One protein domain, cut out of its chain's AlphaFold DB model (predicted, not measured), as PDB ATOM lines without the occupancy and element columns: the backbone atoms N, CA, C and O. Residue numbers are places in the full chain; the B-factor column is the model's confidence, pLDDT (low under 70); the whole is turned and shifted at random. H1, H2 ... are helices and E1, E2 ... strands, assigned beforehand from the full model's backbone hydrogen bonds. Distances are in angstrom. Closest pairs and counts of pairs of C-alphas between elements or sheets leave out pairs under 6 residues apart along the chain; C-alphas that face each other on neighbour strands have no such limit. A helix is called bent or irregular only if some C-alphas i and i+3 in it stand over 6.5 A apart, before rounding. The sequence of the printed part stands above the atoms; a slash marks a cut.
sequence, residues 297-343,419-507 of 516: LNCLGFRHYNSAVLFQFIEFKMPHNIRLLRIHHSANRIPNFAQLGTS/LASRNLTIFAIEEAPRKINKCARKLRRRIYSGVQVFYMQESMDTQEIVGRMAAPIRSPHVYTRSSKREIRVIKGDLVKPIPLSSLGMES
ATOM      1  N   LEU A 297     -31.566  46.583 -54.189       94.59
ATOM      2  CA  LEU A 297     -31.661  47.108 -52.825       94.59
ATOM      3  C   LEU A 297     -30.419  47.921 -52.434       94.59
ATOM      4  O   LEU A 297     -29.292  47.433 -52.504       94.59
ATOM      5  N   ASN A 298     -30.629  49.134 -51.939       94.58
ATOM      6  CA  ASN A 298     -29.603  49.953 -51.294       94.58
ATOM      7  C   ASN A 298     -29.646  49.803 -49.767       94.58
ATOM      8  O   ASN A 298     -28.622  49.960 -49.094       94.58
ATOM      9  N   CYS A 299     -30.817  49.467 -49.225       95.27
ATOM     10  CA  CYS A 299     -31.076  49.331 -47.802       95.27
ATOM     11  C   CYS A 299     -31.744  47.978 -47.512       95.27
ATOM     12  O   CYS A 299     -32.680  47.576 -48.205       95.27
ATOM     13  N   LEU A 300     -31.269  47.276 -46.483       95.08
ATOM     14  CA  LEU A 300     -31.833  45.993 -46.067       95.08
ATOM     15  C   LEU A 300     -31.917  45.911 -44.541       95.08
ATOM     16  O   LEU A 300     -30.909  46.064 -43.848       95.08
ATOM     17  N   GLY A 301     -33.100  45.614 -44.011       93.86
ATOM     18  CA  GLY A 301     -33.282  45.290 -42.602       93.86
ATOM     19  C   GLY A 301     -33.739  43.860 -42.381       93.86
ATOM     20  O   GLY A 301     -34.603  43.332 -43.081       93.86
ATOM     21  N   PHE A 302     -33.129  43.210 -41.400       91.53
ATOM     22  CA  PHE A 302     -33.449  41.840 -41.021       91.53
ATOM     23  C   PHE A 302     -32.976  41.564 -39.594       91.53
ATOM     24  O   PHE A 302     -32.259  42.345 -38.959       91.53
ATOM     25  N   ARG A 303     -33.397  40.414 -39.080       86.03
ATOM     26  CA  ARG A 303     -32.952  39.898 -37.791       86.03
ATOM     27  C   ARG A 303     -31.850  38.862 -37.951       86.03
ATOM     28  O   ARG A 303     -31.902  38.009 -38.834       86.03
ATOM     29  N   HIS A 304     -30.927  38.848 -36.999       84.61
ATOM     30  CA  HIS A 304     -29.966  37.765 -36.839       84.61
ATOM     31  C   HIS A 304     -30.158  37.044 -35.494       84.61
ATOM     32  O   HIS A 304     -30.653  37.622 -34.525       84.61
ATOM     33  N   TYR A 305     -29.741  35.780 -35.445       76.26
ATOM     34  CA  TYR A 305     -29.674  34.965 -34.229       76.26
ATOM     35  C   TYR A 305     -28.246  34.595 -33.840       76.26
ATOM     36  O   TYR A 305     -28.037  34.066 -32.753       76.26
ATOM     37  N   ASN A 306     -27.260  34.820 -34.705       78.03
ATOM     38  CA  ASN A 306     -25.864  34.498 -34.447       78.03
ATOM     39  C   ASN A 306     -24.970  35.555 -35.102       78.03
ATOM     40  O   ASN A 306     -24.982  35.700 -36.325       78.03
ATOM     41  N   SER A 307     -24.212  36.301 -34.296       85.06
ATOM     42  CA  SER A 307     -23.344  37.358 -34.820       85.06
ATOM     43  C   SER A 307     -22.201  36.836 -35.684       85.06
ATOM     44  O   SER A 307     -21.859  37.477 -36.672       85.06
ATOM     45  N   ALA A 308     -21.658  35.648 -35.406       82.90
ATOM     46  CA  ALA A 308     -20.645  35.051 -36.278       82.90
ATOM     47  C   ALA A 308     -21.185  34.826 -37.704       82.90
ATOM     48  O   ALA A 308     -20.513  35.139 -38.687       82.90
ATOM     49  N   VAL A 309     -22.433  34.357 -37.820       85.17
ATOM     50  CA  VAL A 309     -23.120  34.196 -39.114       85.17
ATOM     51  C   VAL A 309     -23.429  35.552 -39.748       85.17
ATOM     52  O   VAL A 309     -23.260  35.715 -40.955       85.17
ATOM     53  N   LEU A 310     -23.833  36.544 -38.948       89.99
ATOM     54  CA  LEU A 310     -24.037  37.918 -39.411       89.99
ATOM     55  C   LEU A 310     -22.782  38.493 -40.070       89.99
ATOM     56  O   LEU A 310     -22.871  39.059 -41.157       89.99
ATOM     57  N   PHE A 311     -21.616  38.332 -39.448       89.15
ATOM     58  CA  PHE A 311     -20.366  38.856 -39.993       89.15
ATOM     59  C   PHE A 311     -19.969  38.134 -41.283       89.15
ATOM     60  O   PHE A 311     -19.647  38.795 -42.268       89.15
ATOM     61  N   GLN A 312     -20.123  36.805 -41.341       87.58
ATOM     62  CA  GLN A 312     -19.923  36.046 -42.582       87.58
ATOM     63  C   GLN A 312     -20.877  36.488 -43.701       87.58
ATOM     64  O   GLN A 312     -20.467  36.600 -44.857       87.58
ATOM     65  N   PHE A 313     -22.142  36.763 -43.375       89.81
ATOM     66  CA  PHE A 313     -23.107  37.283 -44.339       89.81
ATOM     67  C   PHE A 313     -22.658  38.635 -44.901       89.81
ATOM     68  O   PHE A 313     -22.586  38.791 -46.120       89.81
ATOM     69  N   ILE A 314     -22.309  39.584 -44.027       90.30
ATOM     70  CA  ILE A 314     -21.870  40.936 -44.408       90.30
ATOM     71  C   ILE A 314     -20.605  40.885 -45.277       90.30
ATOM     72  O   ILE A 314     -20.510  41.606 -46.272       90.30
ATOM     73  N   GLU A 315     -19.644  40.032 -44.921       86.74
ATOM     74  CA  GLU A 315     -18.363  39.922 -45.624       86.74
ATOM     75  C   GLU A 315     -18.489  39.231 -46.985       86.74
ATOM     76  O   GLU A 315     -17.942  39.730 -47.975       86.74
ATOM     77  N   PHE A 316     -19.224  38.116 -47.054       85.89
ATOM     78  CA  PHE A 316     -19.107  37.175 -48.173       85.89
ATOM     79  C   PHE A 316     -20.385  36.949 -48.982       85.89
ATOM     80  O   PHE A 316     -20.283  36.517 -50.126       85.89
ATOM     81  N   LYS A 317     -21.574  37.208 -48.427       87.82
ATOM     82  CA  LYS A 317     -22.851  36.844 -49.081       87.82
ATOM     83  C   LYS A 317     -23.745  38.033 -49.417       87.82
ATOM     84  O   LYS A 317     -24.590  37.926 -50.298       87.82
ATOM     85  N   MET A 318     -23.575  39.157 -48.732       89.42
ATOM     86  CA  MET A 318     -24.392  40.344 -48.945       89.42
ATOM     87  C   MET A 318     -24.088  40.993 -50.311       89.42
ATOM     88  O   MET A 318     -22.916  41.312 -50.568       89.42
ATOM     89  N   PRO A 319     -25.122  41.270 -51.135       89.15
ATOM     90  CA  PRO A 319     -24.981  42.023 -52.379       89.15
ATOM     91  C   PRO A 319     -24.224  43.348 -52.205       89.15
ATOM     92  O   PRO A 319     -24.385  44.061 -51.214       89.15
ATOM     93  N   HIS A 320     -23.377  43.688 -53.181       87.85
ATOM     94  CA  HIS A 320     -22.476  44.846 -53.107       87.85
ATOM     95  C   HIS A 320     -23.180  46.209 -53.199       87.85
ATOM     96  O   HIS A 320     -22.602  47.219 -52.796       87.85
ATOM     97  N   ASN A 321     -24.401  46.244 -53.732       90.31
ATOM     98  CA  ASN A 321     -25.241  47.436 -53.838       90.31
ATOM     99  C   ASN A 321     -25.785  47.911 -52.483       90.31
ATOM    100  O   ASN A 321     -26.047  49.101 -52.333       90.31
ATOM    101  N   ILE A 322     -25.883  47.031 -51.483       93.21
ATOM    102  CA  ILE A 322     -26.398  47.400 -50.163       93.21
ATOM    103  C   ILE A 322     -25.396  48.316 -49.447       93.21
ATOM    104  O   ILE A 322     -24.249  47.940 -49.186       93.21
ATOM    105  N   ARG A 323     -25.849  49.525 -49.101       93.51
ATOM    106  CA  ARG A 323     -25.082  50.563 -48.390       93.51
ATOM    107  C   ARG A 323     -25.565  50.793 -46.964       93.51
ATOM    108  O   ARG A 323     -24.800  51.310 -46.152       93.51
ATOM    109  N   LEU A 324     -26.795  50.401 -46.643       94.76
ATOM    110  CA  LEU A 324     -27.376  50.555 -45.313       94.76
ATOM    111  C   LEU A 324     -27.969  49.230 -44.830       94.76
ATOM    112  O   LEU A 324     -28.792  48.620 -45.509       94.76
ATOM    113  N   LEU A 325     -27.580  48.805 -43.629       94.65
ATOM    114  CA  LEU A 325     -28.162  47.655 -42.946       94.65
ATOM    115  C   LEU A 325     -28.881  48.068 -41.669       94.65
ATOM    116  O   LEU A 325     -28.315  48.789 -40.848       94.65
ATOM    117  N   ARG A 326     -30.092  47.553 -41.462       93.44
ATOM    118  CA  ARG A 326     -30.819  47.651 -40.188       93.44
ATOM    119  C   ARG A 326     -30.807  46.287 -39.505       93.44
ATOM    120  O   ARG A 326     -31.525  45.369 -39.897       93.44
ATOM    121  N   ILE A 327     -29.938  46.134 -38.511       91.40
ATOM    122  CA  ILE A 327     -29.753  44.883 -37.775       91.40
ATOM    123  C   ILE A 327     -30.476  44.991 -36.444       91.40
ATOM    124  O   ILE A 327     -29.996  45.637 -35.509       91.40
ATOM    125  N   HIS A 328     -31.619  44.322 -36.354       87.84
ATOM    126  CA  HIS A 328     -32.388  44.273 -35.121       87.84
ATOM    127  C   HIS A 328     -31.861  43.174 -34.196       87.84
ATOM    128  O   HIS A 328     -31.603  42.043 -34.629       87.84
ATOM    129  N   HIS A 329     -31.682  43.515 -32.922       82.20
ATOM    130  CA  HIS A 329     -31.102  42.633 -31.918       82.20
ATOM    131  C   HIS A 329     -31.768  42.812 -30.556       82.20
ATOM    132  O   HIS A 329     -32.368  43.839 -30.257       82.20
ATOM    133  N   SER A 330     -31.640  41.812 -29.689       75.90
ATOM    134  CA  SER A 330     -32.178  41.912 -28.329       75.90
ATOM    135  C   SER A 330     -31.286  42.739 -27.407       75.90
ATOM    136  O   SER A 330     -30.063  42.757 -27.559       75.90
ATOM    137  N   ALA A 331     -31.880  43.326 -26.369       73.36
ATOM    138  CA  ALA A 331     -31.161  44.040 -25.306       73.36
ATOM    139  C   ALA A 331     -30.078  43.211 -24.579       73.36
ATOM    140  O   ALA A 331     -29.121  43.769 -24.020       73.36
ATOM    141  N   ASN A 332     -30.229  41.880 -24.587       71.50
ATOM    142  CA  ASN A 332     -29.363  40.934 -23.878       71.50
ATOM    143  C   ASN A 332     -28.266  40.324 -24.757       71.50
ATOM    144  O   ASN A 332     -27.333  39.732 -24.216       71.50
ATOM    145  N   ARG A 333     -28.371  40.457 -26.081       75.82
ATOM    146  CA  ARG A 333     -27.451  39.859 -27.050       75.82
ATOM    147  C   ARG A 333     -27.176  40.869 -28.156       75.82
ATOM    148  O   ARG A 333     -28.019  41.075 -29.027       75.82
ATOM    149  N   ILE A 334     -26.040  41.546 -28.036       81.74
ATOM    150  CA  ILE A 334     -25.651  42.678 -28.881       81.74
ATOM    151  C   ILE A 334     -24.517  42.217 -29.799       81.74
ATOM    152  O   ILE A 334     -23.524  41.702 -29.281       81.74
ATOM    153  N   PRO A 335     -24.594  42.436 -31.120       84.53
ATOM    154  CA  PRO A 335     -23.505  42.067 -32.012       84.53
ATOM    155  C   PRO A 335     -22.199  42.757 -31.647       84.53
ATOM    156  O   PRO A 335     -22.146  43.985 -31.518       84.53
ATOM    157  N   ASN A 336     -21.122  41.982 -31.523       86.29
ATOM    158  CA  ASN A 336     -19.793  42.547 -31.353       86.29
ATOM    159  C   ASN A 336     -19.204  42.942 -32.714       86.29
ATOM    160  O   ASN A 336     -18.328  42.256 -33.237       86.29
ATOM    161  N   PHE A 337     -19.656  44.060 -33.288       89.40
ATOM    162  CA  PHE A 337     -19.178  44.534 -34.598       89.40
ATOM    163  C   PHE A 337     -17.660  44.784 -34.671       89.40
ATOM    164  O   PHE A 337     -17.135  44.943 -35.768       89.40
ATOM    165  N   ALA A 338     -16.933  44.760 -33.546       85.16
ATOM    166  CA  ALA A 338     -15.469  44.744 -33.545       85.16
ATOM    167  C   ALA A 338     -14.863  43.504 -34.229       85.16
ATOM    168  O   ALA A 338     -13.698  43.545 -34.607       85.16
ATOM    169  N   GLN A 339     -15.638  42.427 -34.399       84.06
ATOM    170  CA  GLN A 339     -15.228  41.221 -35.130       84.06
ATOM    171  C   GLN A 339     -15.449  41.320 -36.652       84.06
ATOM    172  O   GLN A 339     -15.095  40.399 -37.385       84.06
ATOM    173  N   LEU A 340     -16.030  42.415 -37.159       84.37
ATOM    174  CA  LEU A 340     -16.125  42.640 -38.604       84.37
ATOM    175  C   LEU A 340     -14.735  42.836 -39.210       84.37
ATOM    176  O   LEU A 340     -13.941  43.639 -38.721       84.37
ATOM    177  N   GLY A 341     -14.455  42.164 -40.319       76.44
ATOM    178  CA  GLY A 341     -13.180  42.220 -41.034       76.44
ATOM    179  C   GLY A 341     -12.068  41.395 -40.386       76.44
ATOM    180  O   GLY A 341     -11.015  41.213 -40.996       76.44
ATOM    181  N   THR A 342     -12.291  40.847 -39.188       69.57
ATOM    182  CA  THR A 342     -11.410  39.842 -38.593       69.57
ATOM    183  C   THR A 342     -11.887  38.483 -39.081       69.57
ATOM    184  O   THR A 342     -12.633  37.794 -38.389       69.57
ATOM    185  N   SER A 343     -11.541  38.120 -40.317       53.46
ATOM    186  CA  SER A 343     -11.922  36.819 -40.861       53.46
ATOM    187  C   SER A 343     -11.365  35.707 -39.966       53.46
ATOM    188  O   SER A 343     -10.183  35.372 -40.040       53.46
ATOM    189  N   LEU A 419     -14.081  45.665 -46.753       79.95
ATOM    190  CA  LEU A 419     -15.346  46.221 -46.252       79.95
ATOM    191  C   LEU A 419     -15.349  47.760 -46.275       79.95
ATOM    192  O   LEU A 419     -16.391  48.369 -46.513       79.95
ATOM    193  N   ALA A 420     -14.178  48.380 -46.108       76.70
ATOM    194  CA  ALA A 420     -14.000  49.824 -46.140       76.70
ATOM    195  C   ALA A 420     -14.381  50.464 -47.487       76.70
ATOM    196  O   ALA A 420     -14.879  51.586 -47.493       76.70
ATOM    197  N   SER A 421     -14.227  49.769 -48.623       81.25
ATOM    198  CA  SER A 421     -14.632  50.313 -49.931       81.25
ATOM    199  C   SER A 421     -16.145  50.260 -50.170       81.25
ATOM    200  O   SER A 421     -16.655  50.872 -51.113       81.25
ATOM    201  N   ARG A 422     -16.901  49.551 -49.316       82.43
ATOM    202  CA  ARG A 422     -18.355  49.402 -49.467       82.43
ATOM    203  C   ARG A 422     -19.159  50.604 -48.964       82.43
ATOM    204  O   ARG A 422     -20.361  50.621 -49.213       82.43
ATOM    205  N   ASN A 423     -18.564  51.602 -48.301       86.83
ATOM    206  CA  ASN A 423     -19.304  52.733 -47.703       86.83
ATOM    207  C   ASN A 423     -20.535  52.272 -46.891       86.83
ATOM    208  O   ASN A 423     -21.606  52.874 -46.956       86.83
ATOM    209  N   LEU A 424     -20.391  51.151 -46.179       92.98
ATOM    210  CA  LEU A 424     -21.484  50.493 -45.476       92.98
ATOM    211  C   LEU A 424     -21.790  51.213 -44.159       92.98
ATOM    212  O   LEU A 424     -20.890  51.494 -43.361       92.98
ATOM    213  N   THR A 425     -23.075  51.454 -43.917       94.37
ATOM    214  CA  THR A 425     -23.613  51.959 -42.654       94.37
ATOM    215  C   THR A 425     -24.531  50.917 -42.029       94.37
ATOM    216  O   THR A 425     -25.405  50.373 -42.695       94.37
ATOM    217  N   ILE A 426     -24.360  50.638 -40.742       93.95
ATOM    218  CA  ILE A 426     -25.169  49.681 -39.988       93.95
ATOM    219  C   ILE A 426     -25.879  50.416 -38.855       93.95
ATOM    220  O   ILE A 426     -25.233  51.006 -37.991       93.95
ATOM    221  N   PHE A 427     -27.202  50.327 -38.815       92.66
ATOM    222  CA  PHE A 427     -28.005  50.637 -37.638       92.66
ATOM    223  C   PHE A 427     -28.199  49.357 -36.828       92.66
ATOM    224  O   PHE A 427     -28.908  48.443 -37.244       92.66
ATOM    225  N   ALA A 428     -27.541  49.287 -35.677       90.35
ATOM    226  CA  ALA A 428     -27.722  48.238 -34.687       90.35
ATOM    227  C   ALA A 428     -28.856  48.657 -33.747       90.35
ATOM    228  O   ALA A 428     -28.674  49.533 -32.895       90.35
ATOM    229  N   ILE A 429     -30.034  48.082 -33.969       87.56
ATOM    230  CA  ILE A 429     -31.280  48.504 -33.334       87.56
ATOM    231  C   ILE A 429     -31.593  47.540 -32.194       87.56
ATOM    232  O   ILE A 429     -31.946  46.379 -32.416       87.56
ATOM    233  N   GLU A 430     -31.468  48.036 -30.967       82.45
ATOM    234  CA  GLU A 430     -31.888  47.325 -29.769       82.45
ATOM    235  C   GLU A 430     -33.417  47.316 -29.703       82.45
ATOM    236  O   GLU A 430     -34.056  48.343 -29.446       82.45
ATOM    237  N   GLU A 431     -33.993  46.136 -29.897       75.08
ATOM    238  CA  GLU A 431     -35.394  45.890 -29.608       75.08
ATOM    239  C   GLU A 431     -35.595  45.799 -28.099       75.08
ATOM    240  O   GLU A 431     -35.010  44.952 -27.408       75.08
ATOM    241  N   ALA A 432     -36.472  46.652 -27.588       63.25
ATOM    242  CA  ALA A 432     -36.876  46.636 -26.195       63.25
ATOM    243  C   ALA A 432     -38.356  46.232 -26.082       63.25
ATOM    244  O   ALA A 432     -39.198  46.804 -26.782       63.25
ATOM    245  N   PRO A 433     -38.724  45.309 -25.170       56.70
ATOM    246  CA  PRO A 433     -40.113  45.179 -24.748       56.70
ATOM    247  C   PRO A 433     -40.497  46.490 -24.052       56.70
ATOM    248  O   PRO A 433     -40.016  46.789 -22.958       56.70
ATOM    249  N   ARG A 434     -41.282  47.333 -24.732       51.90
ATOM    250  CA  ARG A 434     -41.519  48.723 -24.324       51.90
ATOM    251  C   ARG A 434     -42.186  48.793 -22.943       51.90
ATOM    252  O   ARG A 434     -43.393  48.626 -22.807       51.90
ATOM    253  N   LYS A 435     -41.400  49.159 -21.929       47.91
ATOM    254  CA  LYS A 435     -41.797  50.234 -21.014       47.91
ATOM    255  C   LYS A 435     -41.392  51.522 -21.722       47.91
ATOM    256  O   LYS A 435     -40.212  51.700 -22.006       47.91
ATOM    257  N   ILE A 436     -42.373  52.334 -22.106       46.25
ATOM    258  CA  ILE A 436     -42.197  53.587 -22.851       46.25
ATOM    259  C   ILE A 436     -41.157  54.453 -22.125       46.25
ATOM    260  O   ILE A 436     -41.445  55.064 -21.094       46.25
ATOM    261  N   ASN A 437     -39.931  54.471 -22.644       44.85
ATOM    262  CA  ASN A 437     -38.908  55.424 -22.247       44.85
ATOM    263  C   ASN A 437     -38.911  56.524 -23.304       44.85
ATOM    264  O   ASN A 437     -38.501  56.286 -24.435       44.85
ATOM    265  N   LYS A 438     -39.336  57.734 -22.920       47.21
ATOM    266  CA  LYS A 438     -39.226  58.949 -23.751       47.21
ATOM    267  C   LYS A 438     -37.770  59.328 -24.065       47.21
ATOM    268  O   LYS A 438     -37.511  60.190 -24.890       47.21
ATOM    269  N   CYS A 439     -36.805  58.708 -23.388       43.15
ATOM    270  CA  CYS A 439     -35.398  59.018 -23.559       43.15
ATOM    271  C   CYS A 439     -34.750  58.004 -24.507       43.15
ATOM    272  O   CYS A 439     -34.303  56.937 -24.077       43.15
ATOM    273  N   ALA A 440     -34.687  58.346 -25.796       51.06
ATOM    274  CA  ALA A 440     -33.763  57.694 -26.711       51.06
ATOM    275  C   ALA A 440     -32.346  57.855 -26.138       51.06
ATOM    276  O   ALA A 440     -31.849  58.972 -25.961       51.06
ATOM    277  N   ARG A 441     -31.684  56.745 -25.792       57.19
ATOM    278  CA  ARG A 441     -30.260  56.799 -25.436       57.19
ATOM    279  C   ARG A 441     -29.501  57.427 -26.603       57.19
ATOM    280  O   ARG A 441     -29.759  57.074 -27.749       57.19
ATOM    281  N   LYS A 442     -28.567  58.344 -26.297       60.35
ATOM    282  CA  LYS A 442     -27.724  59.024 -27.296       60.35
ATOM    283  C   LYS A 442     -27.229  58.013 -28.331       60.35
ATOM    284  O   LYS A 442     -26.589  57.030 -27.953       60.35
ATOM    285  N   LEU A 443     -27.522  58.284 -29.603       70.72
ATOM    286  CA  LEU A 443     -27.017  57.548 -30.756       70.72
ATOM    287  C   LEU A 443     -25.496  57.399 -30.617       70.72
ATOM    288  O   LEU A 443     -24.773  58.398 -30.587       70.72
ATOM    289  N   ARG A 444     -24.996  56.168 -30.484       81.99
ATOM    290  CA  ARG A 444     -23.549  55.927 -30.390       81.99
ATOM    291  C   ARG A 444     -23.037  55.509 -31.753       81.99
ATOM    292  O   ARG A 444     -23.377  54.430 -32.226       81.99
ATOM    293  N   ARG A 445     -22.195  56.342 -32.356       88.90
ATOM    294  CA  ARG A 445     -21.485  56.020 -33.595       88.90
ATOM    295  C   ARG A 445     -20.125  55.413 -33.270       88.90
ATOM    296  O   ARG A 445     -19.387  55.952 -32.447       88.90
ATOM    297  N   ARG A 446     -19.786  54.311 -33.929       90.98
ATOM    298  CA  ARG A 446     -18.448  53.708 -33.941       90.98
ATOM    299  C   ARG A 446     -18.084  53.304 -35.364       90.98
ATOM    300  O   ARG A 446     -18.967  53.182 -36.207       90.98
ATOM    301  N   ILE A 447     -16.798  53.125 -35.635       88.69
ATOM    302  CA  ILE A 447     -16.306  52.666 -36.937       88.69
ATOM    303  C   ILE A 447     -15.525  51.374 -36.710       88.69
ATOM    304  O   ILE A 447     -14.654  51.335 -35.844       88.69
ATOM    305  N   TYR A 448     -15.847  50.331 -37.474       88.67
ATOM    306  CA  TYR A 448     -15.192  49.023 -37.416       88.67
ATOM    307  C   TYR A 448     -14.840  48.579 -38.833       88.67
ATOM    308  O   TYR A 448     -15.726  48.495 -39.677       88.67
ATOM    309  N   SER A 449     -13.559  48.334 -39.122       85.58
ATOM    310  CA  SER A 449     -13.099  47.899 -40.457       85.58
ATOM    311  C   SER A 449     -13.627  48.768 -41.618       85.58
ATOM    312  O   SER A 449     -13.964  48.269 -42.689       85.58
ATOM    313  N   GLY A 450     -13.731  50.085 -41.385       85.80
ATOM    314  CA  GLY A 450     -14.266  51.075 -42.332       85.80
ATOM    315  C   GLY A 450     -15.799  51.182 -42.388       85.80
ATOM    316  O   GLY A 450     -16.319  52.087 -43.036       85.80
ATOM    317  N   VAL A 451     -16.530  50.318 -41.682       90.63
ATOM    318  CA  VAL A 451     -17.998  50.319 -41.604       90.63
ATOM    319  C   VAL A 451     -18.465  51.239 -40.479       90.63
ATOM    320  O   VAL A 451     -17.985  51.136 -39.347       90.63
ATOM    321  N   GLN A 452     -19.423  52.122 -40.762       92.70
ATOM    322  CA  GLN A 452     -20.025  52.983 -39.743       92.70
ATOM    323  C   GLN A 452     -21.148  52.236 -39.028       92.70
ATOM    324  O   GLN A 452     -22.079  51.770 -39.671       92.70
ATOM    325  N   VAL A 453     -21.089  52.146 -37.703       92.85
ATOM    326  CA  VAL A 453     -22.100  51.466 -36.888       92.85
ATOM    327  C   VAL A 453     -22.739  52.454 -35.923       92.85
ATOM    328  O   VAL A 453     -22.059  53.060 -35.091       92.85
ATOM    329  N   PHE A 454     -24.055  52.589 -36.020       91.32
ATOM    330  CA  PHE A 454     -24.895  53.383 -35.140       91.32
ATOM    331  C   PHE A 454     -25.678  52.454 -34.220       91.32
ATOM    332  O   PHE A 454     -26.551  51.718 -34.668       91.32
ATOM    333  N   TYR A 455     -25.377  52.495 -32.926       87.73
ATOM    334  CA  TYR A 455     -26.164  51.797 -31.917       87.73
ATOM    335  C   TYR A 455     -27.314  52.689 -31.477       87.73
ATOM    336  O   TYR A 455     -27.088  53.822 -31.023       87.73
ATOM    337  N   MET A 456     -28.529  52.172 -31.590       84.12
ATOM    338  CA  MET A 456     -29.740  52.886 -31.223       84.12
ATOM    339  C   MET A 456     -30.745  51.975 -30.541       84.12
ATOM    340  O   MET A 456     -30.750  50.766 -30.741       84.12
ATOM    341  N   GLN A 457     -31.606  52.580 -29.733       78.73
ATOM    342  CA  GLN A 457     -32.746  51.902 -29.144       78.73
ATOM    343  C   GLN A 457     -33.992  52.263 -29.943       78.73
ATOM    344  O   GLN A 457     -34.192  53.433 -30.275       78.73
ATOM    345  N   GLU A 458     -34.820  51.268 -30.239       74.22
ATOM    346  CA  GLU A 458     -36.103  51.501 -30.891       74.22
ATOM    347  C   GLU A 458     -36.997  52.404 -30.017       74.22
ATOM    348  O   GLU A 458     -37.211  52.139 -28.831       74.22
ATOM    349  N   SER A 459     -37.535  53.468 -30.610       72.22
ATOM    350  CA  SER A 459     -38.480  54.402 -29.984       72.22
ATOM    351  C   SER A 459     -39.633  54.731 -30.937       72.22
ATOM    352  O   SER A 459     -39.505  54.512 -32.143       72.22
ATOM    353  N   MET A 460     -40.738  55.280 -30.411       71.08
ATOM    354  CA  MET A 460     -41.871  55.724 -31.242       71.08
ATOM    355  C   MET A 460     -41.423  56.745 -32.297       71.08
ATOM    356  O   MET A 460     -41.733  56.575 -33.470       71.08
ATOM    357  N   ASP A 461     -40.600  57.718 -31.898       69.27
ATOM    358  CA  ASP A 461     -40.117  58.800 -32.771       69.27
ATOM    359  C   ASP A 461     -39.240  58.290 -33.921       69.27
ATOM    360  O   ASP A 461     -39.139  58.908 -34.977       69.27
ATOM    361  N   THR A 462     -38.592  57.141 -33.725       75.75
ATOM    362  CA  THR A 462     -37.702  56.545 -34.726       75.75
ATOM    363  C   THR A 462     -38.370  55.462 -35.562       75.75
ATOM    364  O   THR A 462     -37.824  55.120 -36.606       75.75
ATOM    365  N   GLN A 463     -39.510  54.906 -35.133       81.07
ATOM    366  CA  GLN A 463     -40.097  53.693 -35.723       81.07
ATOM    367  C   GLN A 463     -40.421  53.858 -37.216       81.07
ATOM    368  O   GLN A 463     -40.204  52.927 -37.986       81.07
ATOM    369  N   GLU A 464     -40.855  55.046 -37.642       79.21
ATOM    370  CA  GLU A 464     -41.109  55.367 -39.059       79.21
ATOM    371  C   GLU A 464     -39.826  55.337 -39.913       79.21
ATOM    372  O   GLU A 464     -39.841  55.038 -41.110       79.21
ATOM    373  N   ILE A 465     -38.678  55.644 -39.308       79.80
ATOM    374  CA  ILE A 465     -37.388  55.770 -40.000       79.80
ATOM    375  C   ILE A 465     -36.624  54.446 -39.970       79.80
ATOM    376  O   ILE A 465     -36.048  54.034 -40.974       79.80
ATOM    377  N   VAL A 466     -36.621  53.771 -38.822       79.98
ATOM    378  CA  VAL A 466     -35.795  52.579 -38.589       79.98
ATOM    379  C   VAL A 466     -36.557  51.275 -38.785       79.98
ATOM    380  O   VAL A 466     -35.934  50.221 -38.815       79.98
ATOM    381  N   GLY A 467     -37.882  51.330 -38.927       77.15
ATOM    382  CA  GLY A 467     -38.714  50.136 -38.965       77.15
ATOM    383  C   GLY A 467     -38.770  49.418 -37.615       77.15
ATOM    384  O   GLY A 467     -38.190  49.841 -36.608       77.15
ATOM    385  N   ARG A 468     -39.487  48.299 -37.590       79.74
ATOM    386  CA  ARG A 468     -39.593  47.400 -36.437       79.74
ATOM    387  C   ARG A 468     -39.495  45.959 -36.927       79.74
ATOM    388  O   ARG A 468     -39.829  45.663 -38.071       79.74
ATOM    389  N   MET A 469     -39.071  45.048 -36.057       82.33
ATOM    390  CA  MET A 469     -38.965  43.622 -36.370       82.33
ATOM    391  C   MET A 469     -39.762  42.788 -35.358       82.33
ATOM    392  O   MET A 469     -39.779  43.097 -34.167       82.33
ATOM    393  N   ALA A 470     -40.465  41.752 -35.824       66.18
ATOM    394  CA  ALA A 470     -41.353  40.953 -34.977       66.18
ATOM    395  C   ALA A 470     -40.587  39.969 -34.073       66.18
ATOM    396  O   ALA A 470     -39.560  39.409 -34.461       66.18
ATOM    397  N   ALA A 471     -41.208  39.687 -32.913       57.19
ATOM    398  CA  ALA A 471     -40.789  38.812 -31.805       57.19
ATOM    399  C   ALA A 471     -39.563  39.327 -31.040       57.19
ATOM    400  O   ALA A 471     -38.604  39.659 -31.681       57.19
ATOM    401  N   PRO A 472     -39.465  39.355 -29.709       52.04
ATOM    402  CA  PRO A 472     -38.169  39.547 -29.049       52.04
ATOM    403  C   PRO A 472     -37.348  38.248 -29.113       52.04
ATOM    404  O   PRO A 472     -37.899  37.159 -28.930       52.04
ATOM    405  N   ILE A 473     -36.031  38.330 -29.348       49.58
ATOM    406  CA  ILE A 473     -35.147  37.157 -29.240       49.58
ATOM    407  C   ILE A 473     -35.256  36.625 -27.804       49.58
ATOM    408  O   ILE A 473     -34.780  37.265 -26.862       49.58
ATOM    409  N   ARG A 474     -35.836  35.434 -27.616       49.82
ATOM    410  CA  ARG A 474     -35.568  34.637 -26.413       49.82
ATOM    411  C   ARG A 474     -34.179  34.042 -26.593       49.82
ATOM    412  O   ARG A 474     -34.033  32.917 -27.051       49.82
ATOM    413  N   SER A 475     -33.148  34.844 -26.340       49.20
ATOM    414  CA  SER A 475     -31.795  34.299 -26.284       49.20
ATOM    415  C   SER A 475     -31.759  33.319 -25.116       49.20
ATOM    416  O   SER A 475     -32.294  33.678 -24.061       49.20
ATOM    417  N   PRO A 476     -31.116  32.143 -25.243       53.36
ATOM    418  CA  PRO A 476     -30.746  31.385 -24.060       53.36
ATOM    419  C   PRO A 476     -30.011  32.345 -23.125       53.36
ATOM    420  O   PRO A 476     -29.063  33.032 -23.520       53.36
ATOM    421  N   HIS A 477     -30.568  32.515 -21.933       60.69
ATOM    422  CA  HIS A 477     -30.024  33.413 -20.936       60.69
ATOM    423  C   HIS A 477     -28.697  32.830 -20.454       60.69
ATOM    424  O   HIS A 477     -28.607  31.648 -20.127       60.69
ATOM    425  N   VAL A 478     -27.656  33.657 -20.425       59.82
ATOM    426  CA  VAL A 478     -26.409  33.288 -19.757       59.82
ATOM    427  C   VAL A 478     -26.570  33.686 -18.307       59.82
ATOM    428  O   VAL A 478     -26.700  34.870 -18.009       59.82
ATOM    429  N   TYR A 479     -26.595  32.713 -17.408       63.46
ATOM    430  CA  TYR A 479     -26.775  32.985 -15.989       63.46
ATOM    431  C   TYR A 479     -25.432  33.209 -15.295       63.46
ATOM    432  O   TYR A 479     -24.419  32.612 -15.666       63.46
ATOM    433  N   THR A 480     -25.417  34.069 -14.281       62.03
ATOM    434  CA  THR A 480     -24.256  34.262 -13.402       62.03
ATOM    435  C   THR A 480     -24.666  34.134 -11.938       62.03
ATOM    436  O   THR A 480     -25.741  34.599 -11.550       62.03
ATOM    437  N   ARG A 481     -23.800  33.507 -11.128       55.50
ATOM    438  CA  ARG A 481     -23.927  33.460  -9.660       55.50
ATOM    439  C   ARG A 481     -23.502  34.774  -8.993       55.50
ATOM    440  O   ARG A 481     -23.919  35.040  -7.878       55.50
ATOM    441  N   SER A 482     -22.695  35.604  -9.661       58.90
ATOM    442  CA  SER A 482     -22.124  36.815  -9.059       58.90
ATOM    443  C   SER A 482     -22.876  38.086  -9.470       58.90
ATOM    444  O   SER A 482     -23.277  38.239 -10.625       58.90
ATOM    445  N   SER A 483     -22.997  39.042  -8.546       56.66
ATOM    446  CA  SER A 483     -23.503  40.396  -8.820       56.66
ATOM    447  C   SER A 483     -22.580  41.212  -9.740       56.66
ATOM    448  O   SER A 483     -22.998  42.248 -10.268       56.66
ATOM    449  N   LYS A 484     -21.350  40.740 -10.000       59.30
ATOM    450  CA  LYS A 484     -20.448  41.323 -11.000       59.30
ATOM    451  C   LYS A 484     -20.963  40.981 -12.401       59.30
ATOM    452  O   LYS A 484     -20.941  39.836 -12.854       59.30
ATOM    453  N   ARG A 485     -21.470  42.017 -13.074       60.23
ATOM    454  CA  ARG A 485     -22.078  42.000 -14.413       60.23
ATOM    455  C   ARG A 485     -21.016  41.911 -15.519       60.23
ATOM    456  O   ARG A 485     -20.870  42.841 -16.308       60.23
ATOM    457  N   GLU A 486     -20.255  40.825 -15.577       63.73
ATOM    458  CA  GLU A 486     -19.262  40.642 -16.644       63.73
ATOM    459  C   GLU A 486     -19.933  40.292 -17.976       63.73
ATOM    460  O   GLU A 486     -20.604  39.272 -18.099       63.73
ATOM    461  N   ILE A 487     -19.752  41.136 -18.995       67.73
ATOM    462  CA  ILE A 487     -20.213  40.849 -20.359       67.73
ATOM    463  C   ILE A 487     -19.355  39.716 -20.927       67.73
ATOM    464  O   ILE A 487     -18.131  39.826 -20.961       67.73
ATOM    465  N   ARG A 488     -19.990  38.644 -21.407       68.62
ATOM    466  CA  ARG A 488     -19.304  37.512 -22.052       68.62
ATOM    467  C   ARG A 488     -19.472  37.577 -23.564       68.62
ATOM    468  O   ARG A 488     -20.489  38.071 -24.044       68.62
ATOM    469  N   VAL A 489     -18.504  37.051 -24.312       66.02
ATOM    470  CA  VAL A 489     -18.621  36.890 -25.768       66.02
ATOM    471  C   VAL A 489     -19.075  35.465 -26.080       66.02
ATOM    472  O   VAL A 489     -18.382  34.519 -25.718       66.02
ATOM    473  N   ILE A 490     -20.216  35.291 -26.752       68.98
ATOM    474  CA  ILE A 490     -20.714  33.973 -27.191       68.98
ATOM    475  C   ILE A 490     -21.121  34.058 -28.657       68.98
ATOM    476  O   ILE A 490     -21.970  34.870 -29.004       68.98
ATOM    477  N   LYS A 491     -20.529  33.216 -29.519       72.29
ATOM    478  CA  LYS A 491     -20.813  33.178 -30.971       72.29
ATOM    479  C   LYS A 491     -20.785  34.583 -31.629       72.29
ATOM    480  O   LYS A 491     -21.618  34.917 -32.463       72.29
ATOM    481  N   GLY A 492     -19.832  35.421 -31.213       71.39
ATOM    482  CA  GLY A 492     -19.652  36.798 -31.695       71.39
ATOM    483  C   GLY A 492     -20.581  37.854 -31.087       71.39
ATOM    484  O   GLY A 492     -20.497  39.027 -31.444       71.39
ATOM    485  N   ASP A 493     -21.442  37.474 -30.146       73.21
ATOM    486  CA  ASP A 493     -22.310  38.402 -29.429       73.21
ATOM    487  C   ASP A 493     -21.726  38.807 -28.082       73.21
ATOM    488  O   ASP A 493     -21.213  37.967 -27.346       73.21
ATOM    489  N   LEU A 494     -21.893  40.076 -27.719       67.98
ATOM    490  CA  LEU A 494     -21.780  40.554 -26.347       67.98
ATOM    491  C   LEU A 494     -23.064  40.184 -25.601       67.98
ATOM    492  O   LEU A 494     -24.131  40.759 -25.842       67.98
ATOM    493  N   VAL A 495     -22.958  39.223 -24.689       71.77
ATOM    494  CA  VAL A 495     -24.068  38.736 -23.873       71.77
ATOM    495  C   VAL A 495     -23.955  39.301 -22.466       71.77
ATOM    496  O   VAL A 495     -22.947  39.113 -21.779       71.77
ATOM    497  N   LYS A 496     -25.009  39.990 -22.020       70.18
ATOM    498  CA  LYS A 496     -25.130  40.419 -20.622       70.18
ATOM    499  C   LYS A 496     -25.641  39.238 -19.797       70.18
ATOM    500  O   LYS A 496     -26.722  38.735 -20.110       70.18
ATOM    501  N   PRO A 497     -24.914  38.792 -18.763       64.56
ATOM    502  CA  PRO A 497     -25.406  37.724 -17.922       64.56
ATOM    503  C   PRO A 497     -26.592  38.202 -17.080       64.56
ATOM    504  O   PRO A 497     -26.656  39.357 -16.652       64.56
ATOM    505  N   ILE A 498     -27.532  37.295 -16.851       65.22
ATOM    506  CA  ILE A 498     -28.738  37.508 -16.057       65.22
ATOM    507  C   ILE A 498     -28.501  36.880 -14.673       65.22
ATOM    508  O   ILE A 498     -28.086  35.720 -14.607       65.22
ATOM    509  N   PRO A 499     -28.707  37.614 -13.562       62.89
ATOM    510  CA  PRO A 499     -28.547  37.048 -12.225       62.89
ATOM    511  C   PRO A 499     -29.513  35.881 -12.022       62.89
ATOM    512  O   PRO A 499     -30.691  36.011 -12.362       62.89
ATOM    513  N   LEU A 500     -29.055  34.778 -11.425       62.25
ATOM    514  CA  LEU A 500     -29.938  33.653 -11.075       62.25
ATOM    515  C   LEU A 500     -31.118  34.098 -10.195       62.25
ATOM    516  O   LEU A 500     -32.241  33.652 -10.403       62.25
ATOM    517  N   SER A 501     -30.894  35.079  -9.313       63.22
ATOM    518  CA  SER A 501     -31.939  35.674  -8.472       63.22
ATOM    519  C   SER A 501     -33.097  36.296  -9.262       63.22
ATOM    520  O   SER A 501     -34.223  36.338  -8.778       63.22
ATOM    521  N   SER A 502     -32.869  36.738 -10.504       62.80
ATOM    522  CA  SER A 502     -33.935  37.297 -11.347       62.80
ATOM    523  C   SER A 502     -34.902  36.249 -11.915       62.80
ATOM    524  O   SER A 502     -35.934  36.620 -12.470       62.80
ATOM    525  N   LEU A 503     -34.591  34.957 -11.757       56.26
ATOM    526  CA  LEU A 503     -35.477  33.846 -12.104       56.26
ATOM    527  C   LEU A 503     -36.354  33.379 -10.930       56.26
ATOM    528  O   LEU A 503     -37.117  32.435 -11.104       56.26
ATOM    529  N   GLY A 504     -36.239  33.994  -9.745       54.11
ATOM    530  CA  GLY A 504     -36.903  33.487  -8.537       54.11
ATOM    531  C   GLY A 504     -36.353  32.135  -8.070       54.11
ATOM    532  O   GLY A 504     -37.000  31.450  -7.290       54.11
ATOM    533  N   MET A 505     -35.173  31.742  -8.562       53.64
ATOM    534  CA  MET A 505     -34.433  30.597  -8.046       53.64
ATOM    535  C   MET A 505     -33.629  31.077  -6.839       53.64
ATOM    536  O   MET A 505     -32.495  31.540  -6.985       53.64
ATOM    537  N   GLU A 506     -34.243  31.030  -5.660       47.73
ATOM    538  CA  GLU A 506     -33.499  31.023  -4.403       47.73
ATOM    539  C   GLU A 506     -32.655  29.744  -4.405       47.73
ATOM    540  O   GLU A 506     -33.144  28.641  -4.641       47.73
ATOM    541  N   SER A 507     -31.337  29.911  -4.340       45.03
ATOM    542  CA  SER A 507     -30.413  28.788  -4.365       45.03
ATOM    543  C   SER A 507     -30.406  28.125  -2.993       45.03
ATOM    544  O   SER A 507     -29.632  28.541  -2.140       45.03
TER     545      SER A 507
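This is residues 297 to 343 and 419 to 507 of the 516 residues of an uncharacterized protein of Onchocerca volvulus (UniProt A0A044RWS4). A strongly twisted sheet of five strands, E1, E2, E4, E6 and E5, makes the main body, with helix H1 running beside it. A small sheet of three strands, E3, E8 and E7, sits near one end of H1, and the last residues, with H4, continue away from it. The 136 printed residues hold E1 H1 E2 E3 H2 E4 E5 E6 H3 E7 E8 H4 in chain order, four named helices and eight named strands, with under half of the residues in named elements. The large sheet runs E1 E2 E4 E6 E5 and is mixed; the small one is antiparallel; the class is mixed, helices and strands. The whole is compact, with a radius of gyration of the C-alphas of 15.9 A and spans of 53 by 36 by 24 A.

Start with E1, residues 299 to 304, then H1, residues 307 to 317, and E2, residues 324 to 330: they form a strand-helix-strand unit, two parallel neighbour strands with a helix between, with a right-handed crossover. Look at N 300 and O 324, 3.0 A apart. H1 only grazes the large sheet, only just on it with 5 pairs of C-alphas within 10 A. E3, residues 333 to 335, and E8, residues 493 to 495, are antiparallel, with N 494 and O 334 at 2.8 A. H1 is on this small sheet, over none of its strands; the C-alphas of Ser 307 and Pro 335, the closest of H1 and E3, are 5.5 A apart. H2, residues 419 to 422, only grazes the large sheet. E4, residues 425 to 431, is parallel to E2, with N 325 and O 425 at 2.8 A. E5, residues 444 to 448, and E6, residues 451 to 457, form a hairpin, with N 446 and O 453 at 2.8 A; N 426 of E4 and O 452 of E6, parallel, are 2.8 A apart. H3, residues 460 to 466, only grazes the large sheet and is irregular, with C-alphas 461 and 464 at 7.2 A. E7, residues 488 to 490, forms a hairpin with E8, with N 490 and O 493 at 2.9 A. H4, residues 500 to 503, is on neither sheet. Every O i to N i+4 pair is within hydrogen-bond range in H1, but 1 of 3 in H3, where 2 of 4 O i to N i+3 pairs are; H2 and H4 are too short for an i+4 pair.

Find C-alpha 299 at (-31.076, 49.331, -47.802), where E1 begins. E2 is 19.7 A long, E6 19.4 A, E4 18.6 A and H1 14.3 A. H4 ends at C-alpha 503, (-35.477, 33.846, -12.104).

The C-alphas of Asn 321 and Ser 507, the two farthest apart, are 53.1 A apart. Residues 344 to 418 are not printed, and C-alphas 343 and 419 are 11.4 A apart across the cut. The links E4 to E5 and H3 to E7 are long. Mean pLDDT of the printed part is 75.4, with 47 residues under 70, among them residues 432 to 442, 470 to 490 and 497 to 507.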